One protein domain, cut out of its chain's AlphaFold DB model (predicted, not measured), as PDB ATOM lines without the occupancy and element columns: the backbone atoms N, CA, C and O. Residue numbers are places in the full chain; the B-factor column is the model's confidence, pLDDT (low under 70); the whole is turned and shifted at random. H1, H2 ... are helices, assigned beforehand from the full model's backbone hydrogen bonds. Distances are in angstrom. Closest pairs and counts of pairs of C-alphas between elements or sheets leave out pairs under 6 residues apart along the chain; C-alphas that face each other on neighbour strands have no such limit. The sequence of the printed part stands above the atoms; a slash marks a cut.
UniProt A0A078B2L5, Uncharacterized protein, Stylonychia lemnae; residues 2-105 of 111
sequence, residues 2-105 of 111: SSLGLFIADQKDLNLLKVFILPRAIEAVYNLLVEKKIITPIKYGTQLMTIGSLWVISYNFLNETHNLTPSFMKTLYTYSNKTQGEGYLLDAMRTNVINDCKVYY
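What this domain is: This is residues 2 to 105 of the 111 residues of an uncharacterized protein of Stylonychia lemnae (UniProt A0A078B2L5). Two long helices, H2 and H3, make a narrow V. Short H1 folds back beside the start of H2, while H4 and H5 stand across the V's open end. The printed part has 104 residues with five named helices, H1 to H5, and no named strand. It is all helix and loose, radius of gyration of the C-alphas 17.0 A, spans 47 by 37 by 25 A.

Where its parts are: H1, residues 2 to 8, begins at C-alpha 2 (94.502, 150.891, 77.663). H2, residues 13 to 35, is 32.3 A long, with a kink of 33 degrees near residue 20. H3, residues 45 to 62, is 25.4 A long. H4 is residues 70 to 80. H5, residues 84 to 104, 30.6 A, ends at C-alpha 104 (88.696, 149.310, 119.239).

How they stand to each other: H2, the hub, touches H3 in a hairpin, closest C-alphas Pro 23 and Thr 50, 5.2 A. Every O i to N i+4 pair is within hydrogen-bond range in H3, H4 and H5; H2 has 17 of 19, H1 0 of 3 and 1 of 4 O i to N i+3.

The domain as a whole: The printed part has no cut; 45 residues, among them 2 to 20, are under pLDDT 70.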
ATOM      1  N   SER A   2      95.413 150.698  76.516       46.09
ATOM      2  CA  SER A   2      94.502 150.891  77.663       46.09
ATOM      3  C   SER A   2      93.660 152.181  77.653       46.09
ATOM      4  O   SER A   2      92.617 152.217  78.294       46.09
ATOM      5  N   SER A   3      94.062 153.229  76.923       48.28
ATOM      6  CA  SER A   3      93.320 154.501  76.865       48.28
ATOM      7  C   SER A   3      92.077 154.463  75.968       48.28
ATOM      8  O   SER A   3      91.151 155.230  76.198       48.28
ATOM      9  N   LEU A   4      92.015 153.560  74.983       47.91
ATOM     10  CA  LEU A   4      90.849 153.408  74.098       47.91
ATOM     11  C   LEU A   4      89.686 152.668  74.777       47.91
ATOM     12  O   LEU A   4      88.530 152.949  74.478       47.91
ATOM     13  N   GLY A   5      89.974 151.791  75.745       50.91
ATOM     14  CA  GLY A   5      88.944 151.108  76.538       50.91
ATOM     15  C   GLY A   5      88.147 152.052  77.448       50.91
ATOM     16  O   GLY A   5      86.980 151.794  77.709       50.91
ATOM     17  N   LEU A   6      88.737 153.180  77.865       49.81
ATOM     18  CA  LEU A   6      88.052 154.223  78.646       49.81
ATOM     19  C   LEU A   6      86.945 154.938  77.863       49.81
ATOM     20  O   LEU A   6      86.000 155.419  78.475       49.81
ATOM     21  N   PHE A   7      87.065 155.025  76.536       50.28
ATOM     22  CA  PHE A   7      86.097 155.727  75.685       50.28
ATOM     23  C   PHE A   7      84.931 154.843  75.228       50.28
ATOM     24  O   PHE A   7      83.915 155.368  74.786       50.28
ATOM     25  N   ILE A   8      85.078 153.517  75.326       52.47
ATOM     26  CA  ILE A   8      84.088 152.527  74.867       52.47
ATOM     27  C   ILE A   8      83.357 151.866  76.053       52.47
ATOM     28  O   ILE A   8      82.312 151.249  75.867       52.47
ATOM     29  N   ALA A   9      83.874 152.002  77.279       50.25
ATOM     30  CA  ALA A   9      83.291 151.396  78.470       50.25
ATOM     31  C   ALA A   9      82.016 152.119  78.934       50.25
ATOM     32  O   ALA A   9      81.995 153.340  79.104       50.25
ATOM     33  N   ASP A  10      80.975 151.331  79.202       52.25
ATOM     34  CA  ASP A  10      79.726 151.780  79.813       52.25
ATOM     35  C   ASP A  10      80.004 152.425  81.193       52.25
ATOM     36  O   ASP A  10      80.985 152.093  81.869       52.25
ATOM     37  N   GLN A  11      79.156 153.347  81.660       57.25
ATOM     38  CA  GLN A  11      79.432 154.146  82.873       57.25
ATOM     39  C   GLN A  11      79.671 153.291  84.135       57.25
ATOM     40  O   GLN A  11      80.356 153.722  85.066       57.25
ATOM     41  N   LYS A  12      79.131 152.065  84.158       55.75
ATOM     42  CA  LYS A  12      79.331 151.071  85.227       55.75
ATOM     43  C   LYS A  12      80.701 150.387  85.168       55.75
ATOM     44  O   LYS A  12      81.274 150.104  86.222       55.75
ATOM     45  N   ASP A  13      81.245 150.190  83.971       58.72
ATOM     46  CA  ASP A  13      82.550 149.564  83.752       58.72
ATOM     47  C   ASP A  13      83.701 150.544  83.981       58.72
ATOM     48  O   ASP A  13      84.800 150.116  84.319       58.72
ATOM     49  N   LEU A  14      83.465 151.859  83.906       62.62
ATOM     50  CA  LEU A  14      84.492 152.875  84.180       62.62
ATOM     51  C   LEU A  14      85.102 152.758  85.583       62.62
ATOM     52  O   LEU A  14      86.303 152.968  85.745       62.62
ATOM     53  N   ASN A  15      84.310 152.421  86.604       62.09
ATOM     54  CA  ASN A  15      84.842 152.239  87.959       62.09
ATOM     55  C   ASN A  15      85.689 150.970  88.072       62.09
ATOM     56  O   ASN A  15      86.731 150.997  88.724       62.09
ATOM     57  N   LEU A  16      85.296 149.898  87.383       64.00
ATOM     58  CA  LEU A  16      86.099 148.683  87.283       64.00
ATOM     59  C   LEU A  16      87.403 148.962  86.523       64.00
ATOM     60  O   LEU A  16      88.488 148.585  86.953       64.00
ATOM     61  N   LEU A  17      87.310 149.706  85.424       65.56
ATOM     62  CA  LEU A  17      88.448 150.082  84.603       65.56
ATOM     63  C   LEU A  17      89.443 150.940  85.393       65.56
ATOM     64  O   LEU A  17      90.644 150.738  85.262       65.56
ATOM     65  N   LYS A  18      88.971 151.837  86.270       65.06
ATOM     66  CA  LYS A  18      89.829 152.594  87.200       65.06
ATOM     67  C   LYS A  18      90.612 151.675  88.146       65.06
ATOM     68  O   LYS A  18      91.803 151.909  88.337       65.06
ATOM     69  N   VAL A  19      89.983 150.619  88.680       65.56
ATOM     70  CA  VAL A  19      90.666 149.602  89.510       65.56
ATOM     71  C   VAL A  19      91.775 148.917  88.713       65.56
ATOM     72  O   VAL A  19      92.869 148.729  89.231       65.56
ATOM     73  N   PHE A  20      91.523 148.582  87.445       67.94
ATOM     74  CA  PHE A  20      92.505 147.915  86.583       67.94
ATOM     75  C   PHE A  20      93.597 148.846  86.043       67.94
ATOM     76  O   PHE A  20      94.718 148.405  85.779       67.94
ATOM     77  N   ILE A  21      93.295 150.133  85.873       75.69
ATOM     78  CA  ILE A  21      94.252 151.131  85.390       75.69
ATOM     79  C   ILE A  21      95.267 151.480  86.473       75.69
ATOM     80  O   ILE A  21      96.424 151.714  86.133       75.69
ATOM     81  N   LEU A  22      94.882 151.485  87.752       74.69
ATOM     82  CA  LEU A  22      95.774 151.904  88.835       74.69
ATOM     83  C   LEU A  22      97.064 151.053  88.917       74.69
ATOM     84  O   LEU A  22      98.143 151.648  88.875       74.69
ATOM     85  N   PRO A  23      97.025 149.702  88.920       75.94
ATOM     86  CA  PRO A  23      98.241 148.887  88.879       75.94
ATOM     87  C   PRO A  23      99.096 149.148  87.633       75.94
ATOM     88  O   PRO A  23     100.321 149.195  87.723       75.94
ATOM     89  N   ARG A  24      98.468 149.382  86.472       76.12
ATOM     90  CA  ARG A  24      99.191 149.697  85.226       76.12
ATOM     91  C   ARG A  24      99.801 151.090  85.212       76.12
ATOM     92  O   ARG A  24     100.868 151.271  84.636       76.12
ATOM     93  N   ALA A  25      99.167 152.060  85.860       79.50
ATOM     94  CA  ALA A  25      99.735 153.385  86.046       79.50
ATOM     95  C   ALA A  25     100.966 153.317  86.961       79.50
ATOM     96  O   ALA A  25     101.999 153.891  86.630       79.50
ATOM     97  N   ILE A  26     100.892 152.559  88.057       83.38
ATOM     98  CA  ILE A  26     102.020 152.354  88.980       83.38
ATOM     99  C   ILE A  26     103.184 151.650  88.272       83.38
ATOM    100  O   ILE A  26     104.338 152.054  88.421       83.38
ATOM    101  N   GLU A  27     102.895 150.643  87.451       83.38
ATOM    102  CA  GLU A  27     103.901 149.970  86.631       83.38
ATOM    103  C   GLU A  27     104.571 150.923  85.628       83.38
ATOM    104  O   GLU A  27     105.797 150.944  85.515       83.38
ATOM    105  N   ALA A  28     103.784 151.748  84.930       83.50
ATOM    106  CA  ALA A  28     104.305 152.737  83.990       83.50
ATOM    107  C   ALA A  28     105.183 153.786  84.690       83.50
ATOM    108  O   ALA A  28     106.233 154.155  84.166       83.50
ATOM    109  N   VAL A  29     104.795 154.224  85.893       85.69
ATOM    110  CA  VAL A  29     105.604 155.128  86.724       85.69
ATOM    111  C   VAL A  29     106.917 154.460  87.130       85.69
ATOM    112  O   VAL A  29     107.968 155.078  86.987       85.69
ATOM    113  N   TYR A  30     106.891 153.202  87.575       84.75
ATOM    114  CA  TYR A  30     108.111 152.459  87.905       84.75
ATOM    115  C   TYR A  30     109.054 152.354  86.698       84.75
ATOM    116  O   TYR A  30     110.235 152.681  86.818       84.75
ATOM    117  N   ASN A  31     108.534 151.985  85.525       85.62
ATOM    118  CA  ASN A  31     109.331 151.905  84.298       85.62
ATOM    119  C   ASN A  31     109.945 153.261  83.927       85.62
ATOM    120  O   ASN A  31     111.131 153.332  83.618       85.62
ATOM    121  N   LEU A  32     109.183 154.350  84.053       88.44
ATOM    122  CA  LEU A  32     109.675 155.703  83.787       88.44
ATOM    123  C   LEU A  32     110.769 156.138  84.780       88.44
ATOM    124  O   LEU A  32     111.727 156.811  84.396       88.44
ATOM    125  N   LEU A  33     110.668 155.744  86.052       87.62
ATOM    126  CA  LEU A  33     111.698 156.013  87.064       87.62
ATOM    127  C   LEU A  33     112.982 155.207  86.816       87.62
ATOM    128  O   LEU A  33     114.079 155.718  87.065       87.62
ATOM    129  N   VAL A  34     112.856 153.986  86.292       88.50
ATOM    130  CA  VAL A  34     113.990 153.159  85.854       88.50
ATOM    131  C   VAL A  34     114.651 153.760  84.611       88.50
ATOM    132  O   VAL A  34     115.872 153.914  84.588       88.50
ATOM    133  N   GLU A  35     113.872 154.178  83.608       89.75
ATOM    134  CA  GLU A  35     114.383 154.844  82.397       89.75
ATOM    135  C   GLU A  35     115.136 156.139  82.725       89.75
ATOM    136  O   GLU A  35     116.212 156.399  82.181       89.75
ATOM    137  N   LYS A  36     114.618 156.927  83.675       92.00
ATOM    138  CA  LYS A  36     115.275 158.146  84.171       92.00
ATOM    139  C   LYS A  36     116.456 157.883  85.108       92.00
ATOM    140  O   LYS A  36     117.058 158.842  85.586       92.00
ATOM    141  N   LYS A  37     116.801 156.615  85.366       90.00
ATOM    142  CA  LYS A  37     117.882 156.186  86.270       90.00
ATOM    143  C   LYS A  37     117.743 156.708  87.705       90.00
ATOM    144  O   LYS A  37     118.737 156.836  88.411       90.00
ATOM    145  N   ILE A  38     116.516 156.995  88.141       91.19
ATOM    146  CA  ILE A  38     116.228 157.383  89.530       91.19
ATOM    147  C   ILE A  38     116.223 156.135  90.419       91.19
ATOM    148  O   ILE A  38     116.664 156.184  91.563       91.19
ATOM    149  N   ILE A  39     115.741 155.008  89.884       88.06
ATOM    150  CA  ILE A  39     115.643 153.727  90.590       88.06
ATOM    151  C   ILE A  39     116.409 152.664  89.804       88.06
ATOM    152  O   ILE A  39     116.304 152.581  88.580       88.06
ATOM    153  N   THR A  40     117.179 151.828  90.501       87.69
ATOM    154  CA  THR A  40     117.845 150.669  89.895       87.69
ATOM    155  C   THR A  40     116.821 149.601  89.507       87.69
ATOM    156  O   THR A  40     115.950 149.287  90.321       87.69
ATOM    157  N   PRO A  41     116.923 148.989  88.315       86.25
ATOM    158  CA  PRO A  41     115.987 147.957  87.892       86.25
ATOM    159  C   PRO A  41     116.069 146.737  88.816       86.25
ATOM    160  O   PRO A  41     117.097 146.069  88.910       86.25
ATOM    161  N   ILE A  42     114.959 146.435  89.483       86.44
ATOM    162  CA  ILE A  42     114.794 145.243  90.315       86.44
ATOM    163  C   ILE A  42     114.268 144.102  89.438       86.44
ATOM    164  O   ILE A  42     113.355 144.293  88.626       86.44
ATOM    165  N   LYS A  43     114.817 142.894  89.613       84.06
ATOM    166  CA  LYS A  43     114.330 141.691  88.928       84.06
ATOM    167  C   LYS A  43     112.872 141.438  89.326       84.06
ATOM    168  O   LYS A  43     112.568 141.317  90.506       84.06
ATOM    169  N   TYR A  44     111.986 141.370  88.335       85.19
ATOM    170  CA  TYR A  44     110.532 141.291  88.520       85.19
ATOM    171  C   TYR A  44     109.889 142.497  89.241       85.19
ATOM    172  O   TYR A  44     108.815 142.374  89.830       85.19
ATOM    173  N   GLY A  45     110.529 143.673  89.214       79.31
ATOM    174  CA  GLY A  45     110.040 144.861  89.922       79.31
ATOM    175  C   GLY A  45     108.643 145.310  89.485       79.31
ATOM    176  O   GLY A  45     107.819 145.659  90.324       79.31
ATOM    177  N   THR A  46     108.321 145.215  88.195       78.06
ATOM    178  CA  THR A  46     106.980 145.526  87.674       78.06
ATOM    179  C   THR A  46     105.909 144.576  88.211       78.06
ATOM    180  O   THR A  46     104.825 145.022  88.596       78.06
ATOM    181  N   GLN A  47     106.210 143.277  88.315       82.00
ATOM    182  CA  GLN A  47     105.311 142.296  88.927       82.00
ATOM    183  C   GLN A  47     105.130 142.572  90.423       82.00
ATOM    184  O   GLN A  47     104.001 142.546  90.905       82.00
ATOM    185  N   LEU A  48     106.206 142.899  91.146       84.06
ATOM    186  CA  LEU A  48     106.140 143.245  92.571       84.06
ATOM    187  C   LEU A  48     105.296 144.500  92.822       84.06
ATOM    188  O   LEU A  48     104.450 144.496  93.712       84.06
ATOM    189  N   MET A  49     105.455 145.540  92.001       81.62
ATOM    190  CA  MET A  49     104.637 146.754  92.082       81.62
ATOM    191  C   MET A  49     103.159 146.481  91.770       81.62
ATOM    192  O   MET A  49     102.259 147.027  92.414       81.62
ATOM    193  N   THR A  50     102.889 145.584  90.821       81.19
ATOM    194  CA  THR A  50     101.521 145.150  90.496       81.19
ATOM    195  C   THR A  50     100.898 144.368  91.655       81.19
ATOM    196  O   THR A  50      99.769 144.644  92.049       81.19
ATOM    197  N   ILE A  51     101.631 143.427  92.252       82.31
ATOM    198  CA  ILE A  51     101.151 142.642  93.399       82.31
ATOM    199  C   ILE A  51     100.926 143.549  94.612       82.31
ATOM    200  O   ILE A  51      99.883 143.458  95.253       82.31
ATOM    201  N   GLY A  52     101.862 144.457  94.900       83.69
ATOM    202  CA  GLY A  52     101.741 145.405  96.005       83.69
ATOM    203  C   GLY A  52     100.527 146.322  95.854       83.69
ATOM    204  O   GLY A  52      99.758 146.488  96.796       83.69
ATOM    205  N   SER A  53     100.294 146.858  94.655       80.56
ATOM    206  CA  SER A  53      99.113 147.692  94.395       80.56
ATOM    207  C   SER A  53      97.799 146.914  94.511       80.56
ATOM    208  O   SER A  53      96.856 147.410  95.127       80.56
ATOM    209  N   LEU A  54      97.739 145.676  94.011       79.25
ATOM    210  CA  LEU A  54      96.576 144.800  94.190       79.25
ATOM    211  C   LEU A  54      96.337 144.438  95.661       79.25
ATOM    212  O   LEU A  54      95.187 144.398  96.102       79.25
ATOM    213  N   TRP A  55      97.404 144.217  96.431       81.56
ATOM    214  CA  TRP A  55      97.318 143.947  97.863       81.56
ATOM    215  C   TRP A  55      96.758 145.149  98.628       81.56
ATOM    216  O   TRP A  55      95.830 144.981  99.415       81.56
ATOM    217  N   VAL A  56      97.231 146.365  98.332       79.94
ATOM    218  CA  VAL A  56      96.708 147.602  98.936       79.94
ATOM    219  C   VAL A  56      95.227 147.801  98.603       79.94
ATOM    220  O   VAL A  56      94.440 148.107  99.500       79.94
ATOM    221  N   ILE A  57      94.816 147.589  97.348       76.31
ATOM    222  CA  ILE A  57      93.400 147.680  96.948       76.31
ATOM    223  C   ILE A  57      92.559 146.651  97.716       76.31
ATOM    224  O   ILE A  57      91.508 146.989  98.257       76.31
ATOM    225  N   SER A  58      93.036 145.406  97.798       75.19
ATOM    226  CA  SER A  58      92.336 144.314  98.486       75.19
ATOM    227  C   SER A  58      92.224 144.564  99.991       75.19
ATOM    228  O   SER A  58      91.165 144.339 100.571       75.19
ATOM    229  N   TYR A  59      93.280 145.086 100.619       77.19
ATOM    230  CA  TYR A  59      93.284 145.451 102.035       77.19
ATOM    231  C   TYR A  59      92.263 146.553 102.335       77.19
ATOM    232  O   TYR A  59      91.437 146.394 103.231       77.19
ATOM    233  N   ASN A  60      92.260 147.631 101.543       72.69
ATOM    234  CA  ASN A  60      91.288 148.716 101.697       72.69
ATOM    235  C   ASN A  60      89.850 148.234 101.454       72.69
ATOM    236  O   ASN A  60      88.919 148.695 102.106       72.69
ATOM    237  N   PHE A  61      89.655 147.275 100.548       69.62
ATOM    238  CA  PHE A  61      88.337 146.697 100.295       69.62
ATOM    239  C   PHE A  61      87.818 145.804 101.425       69.62
ATOM    240  O   PHE A  61      86.625 145.855 101.731       69.62
ATOM    241  N   LEU A  62      88.686 144.998 102.033       69.06
ATOM    242  CA  LEU A  62      88.289 144.036 103.062       69.06
ATOM    243  C   LEU A  62      88.241 144.662 104.460       69.06
ATOM    244  O   LEU A  62      87.265 144.458 105.179       69.06
ATOM    245  N   ASN A  63      89.260 145.443 104.823       66.88
ATOM    246  CA  ASN A  63      89.477 145.892 106.199       66.88
ATOM    247  C   ASN A  63      89.078 147.356 106.435       66.88
ATOM    248  O   ASN A  63      88.632 147.699 107.524       66.88
ATOM    249  N   GLU A  64      89.183 148.224 105.425       67.25
ATOM    250  CA  GLU A  64      88.922 149.667 105.567       67.25
ATOM    251  C   GLU A  64      87.829 150.152 104.614       67.25
ATOM    252  O   GLU A  64      87.976 151.094 103.837       67.25
ATOM    253  N   THR A  65      86.671 149.507 104.702       63.25
ATOM    254  CA  THR A  65      85.518 149.765 103.832       63.25
ATOM    255  C   THR A  65      84.989 151.205 103.877       63.25
ATOM    256  O   THR A  65      84.334 151.630 102.927       63.25
ATOM    257  N   HIS A  66      85.300 151.960 104.937       66.25
ATOM    258  CA  HIS A  66      84.971 153.382 105.096       66.25
ATOM    259  C   HIS A  66      85.771 154.300 104.157       66.25
ATOM    260  O   HIS A  66      85.287 155.371 103.798       66.25
ATOM    261  N   ASN A  67      86.959 153.877 103.714       66.56
ATOM    262  CA  ASN A  67      87.794 154.638 102.781       66.56
ATOM    263  C   ASN A  67      87.316 154.522 101.325       66.56
ATOM    264  O   ASN A  67      87.794 155.244 100.446       66.56
ATOM    265  N   LEU A  68      86.357 153.634 101.046       64.94
ATOM    266  CA  LEU A  68      85.826 153.415  99.707       64.94
ATOM    267  C   LEU A  68      84.494 154.132  99.505       64.94
ATOM    268  O   LEU A  68      83.552 153.993 100.281       64.94
ATOM    269  N   THR A  69      84.371 154.848  98.387       68.81
ATOM    270  CA  THR A  69      83.104 155.468  97.987       68.81
ATOM    271  C   THR A  69      82.015 154.391  97.825       68.81
ATOM    272  O   THR A  69      82.287 153.350  97.216       68.81
ATOM    273  N   PRO A  70      80.756 154.632  98.245       67.50
ATOM    274  CA  PRO A  70      79.673 153.641  98.160       67.50
ATOM    275  C   PRO A  70      79.460 153.052  96.755       67.50
ATOM    276  O   PRO A  70      79.154 151.871  96.598       67.50
ATOM    277  N   SER A  71      79.677 153.859  95.708       63.31
ATOM    278  CA  SER A  71      79.627 153.413  94.309       63.31
ATOM    279  C   SER A  71      80.688 152.352  93.994       63.31
ATOM    280  O   SER A  71      80.390 151.357  93.338       63.31
ATOM    281  N   PHE A  72      81.903 152.528  94.511       66.12
ATOM    282  CA  PHE A  72      83.029 151.618  94.314       66.12
ATOM    283  C   PHE A  72      82.826 150.309  95.076       66.12
ATOM    284  O   PHE A  72      83.065 149.224  94.546       66.12
ATOM    285  N   MET A  73      82.292 150.418  96.293       67.38
ATOM    286  CA  MET A  73      81.927 149.275  97.117       67.38
ATOM    287  C   MET A  73      80.857 148.405  96.440       67.38
ATOM    288  O   MET A  73      81.007 147.187  96.388       67.38
ATOM    289  N   LYS A  74      79.813 149.025  95.872       69.06
ATOM    290  CA  LYS A  74      78.746 148.323  95.141       69.06
ATOM    291  C   LYS A  74      79.276 147.615  93.898       69.06
ATOM    292  O   LYS A  74      78.890 146.475  93.640       69.06
ATOM    293  N   THR A  75      80.162 148.266  93.143       67.62
ATOM    294  CA  THR A  75      80.834 147.643  91.998       67.62
ATOM    295  C   THR A  75      81.621 146.419  92.461       67.62
ATOM    296  O   THR A  75      81.344 145.326  91.985       67.62
ATOM    297  N   LEU A  76      82.512 146.553  93.447       68.00
ATOM    298  CA  LEU A  76      83.309 145.425  93.941       68.00
ATOM    299  C   LEU A  76      82.441 144.268  94.453       68.00
ATOM    300  O   LEU A  76      82.660 143.138  94.037       68.00
ATOM    301  N   TYR A  77      81.388 144.538  95.230       68.25
ATOM    302  CA  TYR A  77      80.447 143.496  95.664       68.25
ATOM    303  C   TYR A  77      79.785 142.766  94.492       68.25
ATOM    304  O   TYR A  77      79.634 141.552  94.524       68.25
ATOM    305  N   THR A  78      79.420 143.493  93.435       70.38
ATOM    306  CA  THR A  78      78.781 142.908  92.246       70.38
ATOM    307  C   THR A  78      79.728 141.965  91.497       70.38
ATOM    308  O   THR A  78      79.283 140.962  90.945       70.38
ATOM    309  N   TYR A  79      81.033 142.256  91.483       66.31
ATOM    310  CA  TYR A  79      82.025 141.409  90.812       66.31
ATOM    311  C   TYR A  79      82.613 140.319  91.714       66.31
ATOM    312  O   TYR A  79      83.076 139.312  91.178       66.31
ATOM    313  N   SER A  80      82.586 140.499  93.036       63.38
ATOM    314  CA  SER A  80      83.083 139.524  94.012       63.38
ATOM    315  C   SER A  80      82.017 138.519  94.473       63.38
ATOM    316  O   SER A  80      82.379 137.401  94.815       63.38
ATOM    317  N   ASN A  81      80.718 138.843  94.406       63.72
ATOM    318  CA  ASN A  81      79.618 137.891  94.655       63.72
ATOM    319  C   ASN A  81      79.215 137.122  93.390       63.72
ATOM    320  O   ASN A  81      78.039 137.093  93.020       63.72
ATOM    321  N   LYS A  82      80.171 136.501  92.693       60.25
ATOM    322  CA  LYS A  82      79.834 135.668  91.524       60.25
ATOM    323  C   LYS A  82      79.333 134.285  91.922       60.25
ATOM    324  O   LYS A  82      78.525 133.707  91.198       60.25
ATOM    325  N   THR A  83      79.751 133.784  93.080       70.12
ATOM    326  CA  THR A  83      79.229 132.545  93.665       70.12
ATOM    327  C   THR A  83      78.659 132.780  95.065       70.12
ATOM    328  O   THR A  83      79.114 133.648  95.807       70.12
ATOM    329  N   GLN A  84      77.644 131.994  95.452       62.09
ATOM    330  CA  GLN A  84      77.015 132.103  96.780       62.09
ATOM    331  C   GLN A  84      78.019 131.888  97.929       62.09
ATOM    332  O   GLN A  84      77.881 132.501  98.984       62.09
ATOM    333  N   GLY A  85      79.048 131.061  97.712       66.44
ATOM    334  CA  GLY A  85      80.110 130.821  98.690       66.44
ATOM    335  C   GLY A  85      81.016 132.034  98.909       66.44
ATOM    336  O   GLY A  85      81.324 132.356 100.053       66.44
ATOM    337  N   GLU A  86      81.391 132.746  97.841       66.38
ATOM    338  CA  GLU A  86      82.200 133.970  97.935       66.38
ATOM    339  C   GLU A  86      81.463 135.074  98.697       66.38
ATOM    340  O   GLU A  86      82.069 135.752  99.526       66.38
ATOM    341  N   GLY A  87      80.148 135.198  98.484       68.06
ATOM    342  CA  GLY A  87      79.336 136.182  99.198       68.06
ATOM    343  C   GLY A  87      79.210 135.913 100.685       68.06
ATOM    344  O   GLY A  87      79.401 136.827 101.484       68.06
ATOM    345  N   TYR A  88      79.006 134.654 101.073       72.88
ATOM    346  CA  TYR A  88      79.003 134.281 102.487       72.88
ATOM    347  C   TYR A  88      80.345 134.598 103.166       72.88
ATOM    348  O   TYR A  88      80.384 135.110 104.284       72.88
ATOM    349  N   LEU A  89      81.455 134.323 102.477       71.56
ATOM    350  CA  LEU A  89      82.802 134.538 103.004       71.56
ATOM    351  C   LEU A  89      83.130 136.035 103.136       71.56
ATOM    352  O   LEU A  89      83.712 136.449 104.139       71.56
ATOM    353  N   LEU A  90      82.703 136.853 102.170       72.31
ATOM    354  CA  LEU A  90      82.820 138.314 102.211       72.31
ATOM    355  C   LEU A  90      81.998 138.937 103.338       72.31
ATOM    356  O   LEU A  90      82.514 139.781 104.077       72.31
ATOM    357  N   ASP A  91      80.750 138.500 103.504       75.44
ATOM    358  CA  ASP A  91      79.872 138.981 104.571       75.44
ATOM    359  C   ASP A  91      80.422 138.591 105.955       75.44
ATOM    360  O   ASP A  91      80.439 139.413 106.878       75.44
ATOM    361  N   ALA A  92      80.958 137.373 106.092       75.88
ATOM    362  CA  ALA A  92      81.612 136.914 107.315       75.88
ATOM    363  C   ALA A  92      82.880 137.725 107.637       75.88
ATOM    364  O   ALA A  92      83.047 138.181 108.770       75.88
ATOM    365  N   MET A  93      83.751 137.967 106.647       74.00
ATOM    366  CA  MET A  93      84.955 138.790 106.831       74.00
ATOM    367  C   MET A  93      84.607 140.221 107.241       74.00
ATOM    368  O   MET A  93      85.191 140.743 108.190       74.00
ATOM    369  N   ARG A  94      83.608 140.840 106.603       71.38
ATOM    370  CA  ARG A  94      83.139 142.177 106.991       71.38
ATOM    371  C   ARG A  94      82.569 142.225 108.393       71.38
ATOM    372  O   ARG A  94      82.832 143.177 109.120       71.38
ATOM    373  N   THR A  95      81.787 141.220 108.765       76.25
ATOM    374  CA  THR A  95      81.199 141.145 110.104       76.25
ATOM    375  C   THR A  95      82.295 141.074 111.164       76.25
ATOM    376  O   THR A  95      82.216 141.789 112.160       76.25
ATOM    377  N   ASN A  96      83.358 140.300 110.920       79.19
ATOM    378  CA  ASN A  96      84.521 140.244 111.808       79.19
ATOM    379  C   ASN A  96      85.239 141.592 111.906       79.19
ATOM    380  O   ASN A  96      85.480 142.060 113.012       79.19
ATOM    381  N   VAL A  97      85.495 142.259 110.778       73.69
ATOM    382  CA  VAL A  97      86.125 143.589 110.771       73.69
ATOM    383  C   VAL A  97      85.275 144.616 111.524       73.69
ATOM    384  O   VAL A  97      85.799 145.362 112.342       73.69
ATOM    385  N   ILE A  98      83.955 144.638 111.318       73.75
ATOM    386  CA  ILE A  98      83.045 145.541 112.043       73.75
ATOM    387  C   ILE A  98      83.044 145.229 113.543       73.75
ATOM    388  O   ILE A  98      83.018 146.151 114.360       73.75
ATOM    389  N   ASN A  99      83.057 143.950 113.919       76.94
ATOM    390  CA  ASN A  99      83.109 143.540 115.319       76.94
ATOM    391  C   ASN A  99      84.431 143.959 115.974       76.94
ATOM    392  O   ASN A  99      84.392 144.553 117.049       76.94
ATOM    393  N   ASP A 100      85.565 143.763 115.301       77.50
ATOM    394  CA  ASP A 100      86.870 144.241 115.768       77.50
ATOM    395  C   ASP A 100      86.886 145.771 115.881       77.50
ATOM    396  O   ASP A 100      87.262 146.324 116.914       77.50
ATOM    397  N   CYS A 101      86.389 146.488 114.872       68.94
ATOM    398  CA  CYS A 101      86.289 147.943 114.912       68.94
ATOM    399  C   CYS A 101      85.407 148.448 116.066       68.94
ATOM    400  O   CYS A 101      85.727 149.479 116.650       68.94
ATOM    401  N   LYS A 102      84.339 147.735 116.446       72.88
ATOM    402  CA  LYS A 102      83.523 148.069 117.630       72.88
ATOM    403  C   LYS A 102      84.271 147.856 118.946       72.88
ATOM    404  O   LYS A 102      84.012 148.587 119.897       72.88
ATOM    405  N   VAL A 103      85.187 146.888 119.002       76.75
ATOM    406  CA  VAL A 103      86.053 146.666 120.170       76.75
ATOM    407  C   VAL A 103      87.063 147.808 120.316       76.75
ATOM    408  O   VAL A 103      87.239 148.327 121.416       76.75
ATOM    409  N   TYR A 104      87.686 148.241 119.215       72.75
ATOM    410  CA  TYR A 104      88.696 149.310 119.239       72.75
ATOM    411  C   TYR A 104      88.107 150.731 119.270       72.75
ATOM    412  O   TYR A 104      88.718 151.634 119.841       72.75
ATOM    413  N   TYR A 105      86.916 150.941 118.703       70.38
ATOM    414  CA  TYR A 105      86.251 152.246 118.600       70.38
ATOM    415  C   TYR A 105      84.803 152.187 119.122       70.38
ATOM    416  O   TYR A 105      83.850 152.347 118.354       70.38
TER     417      TYR A 105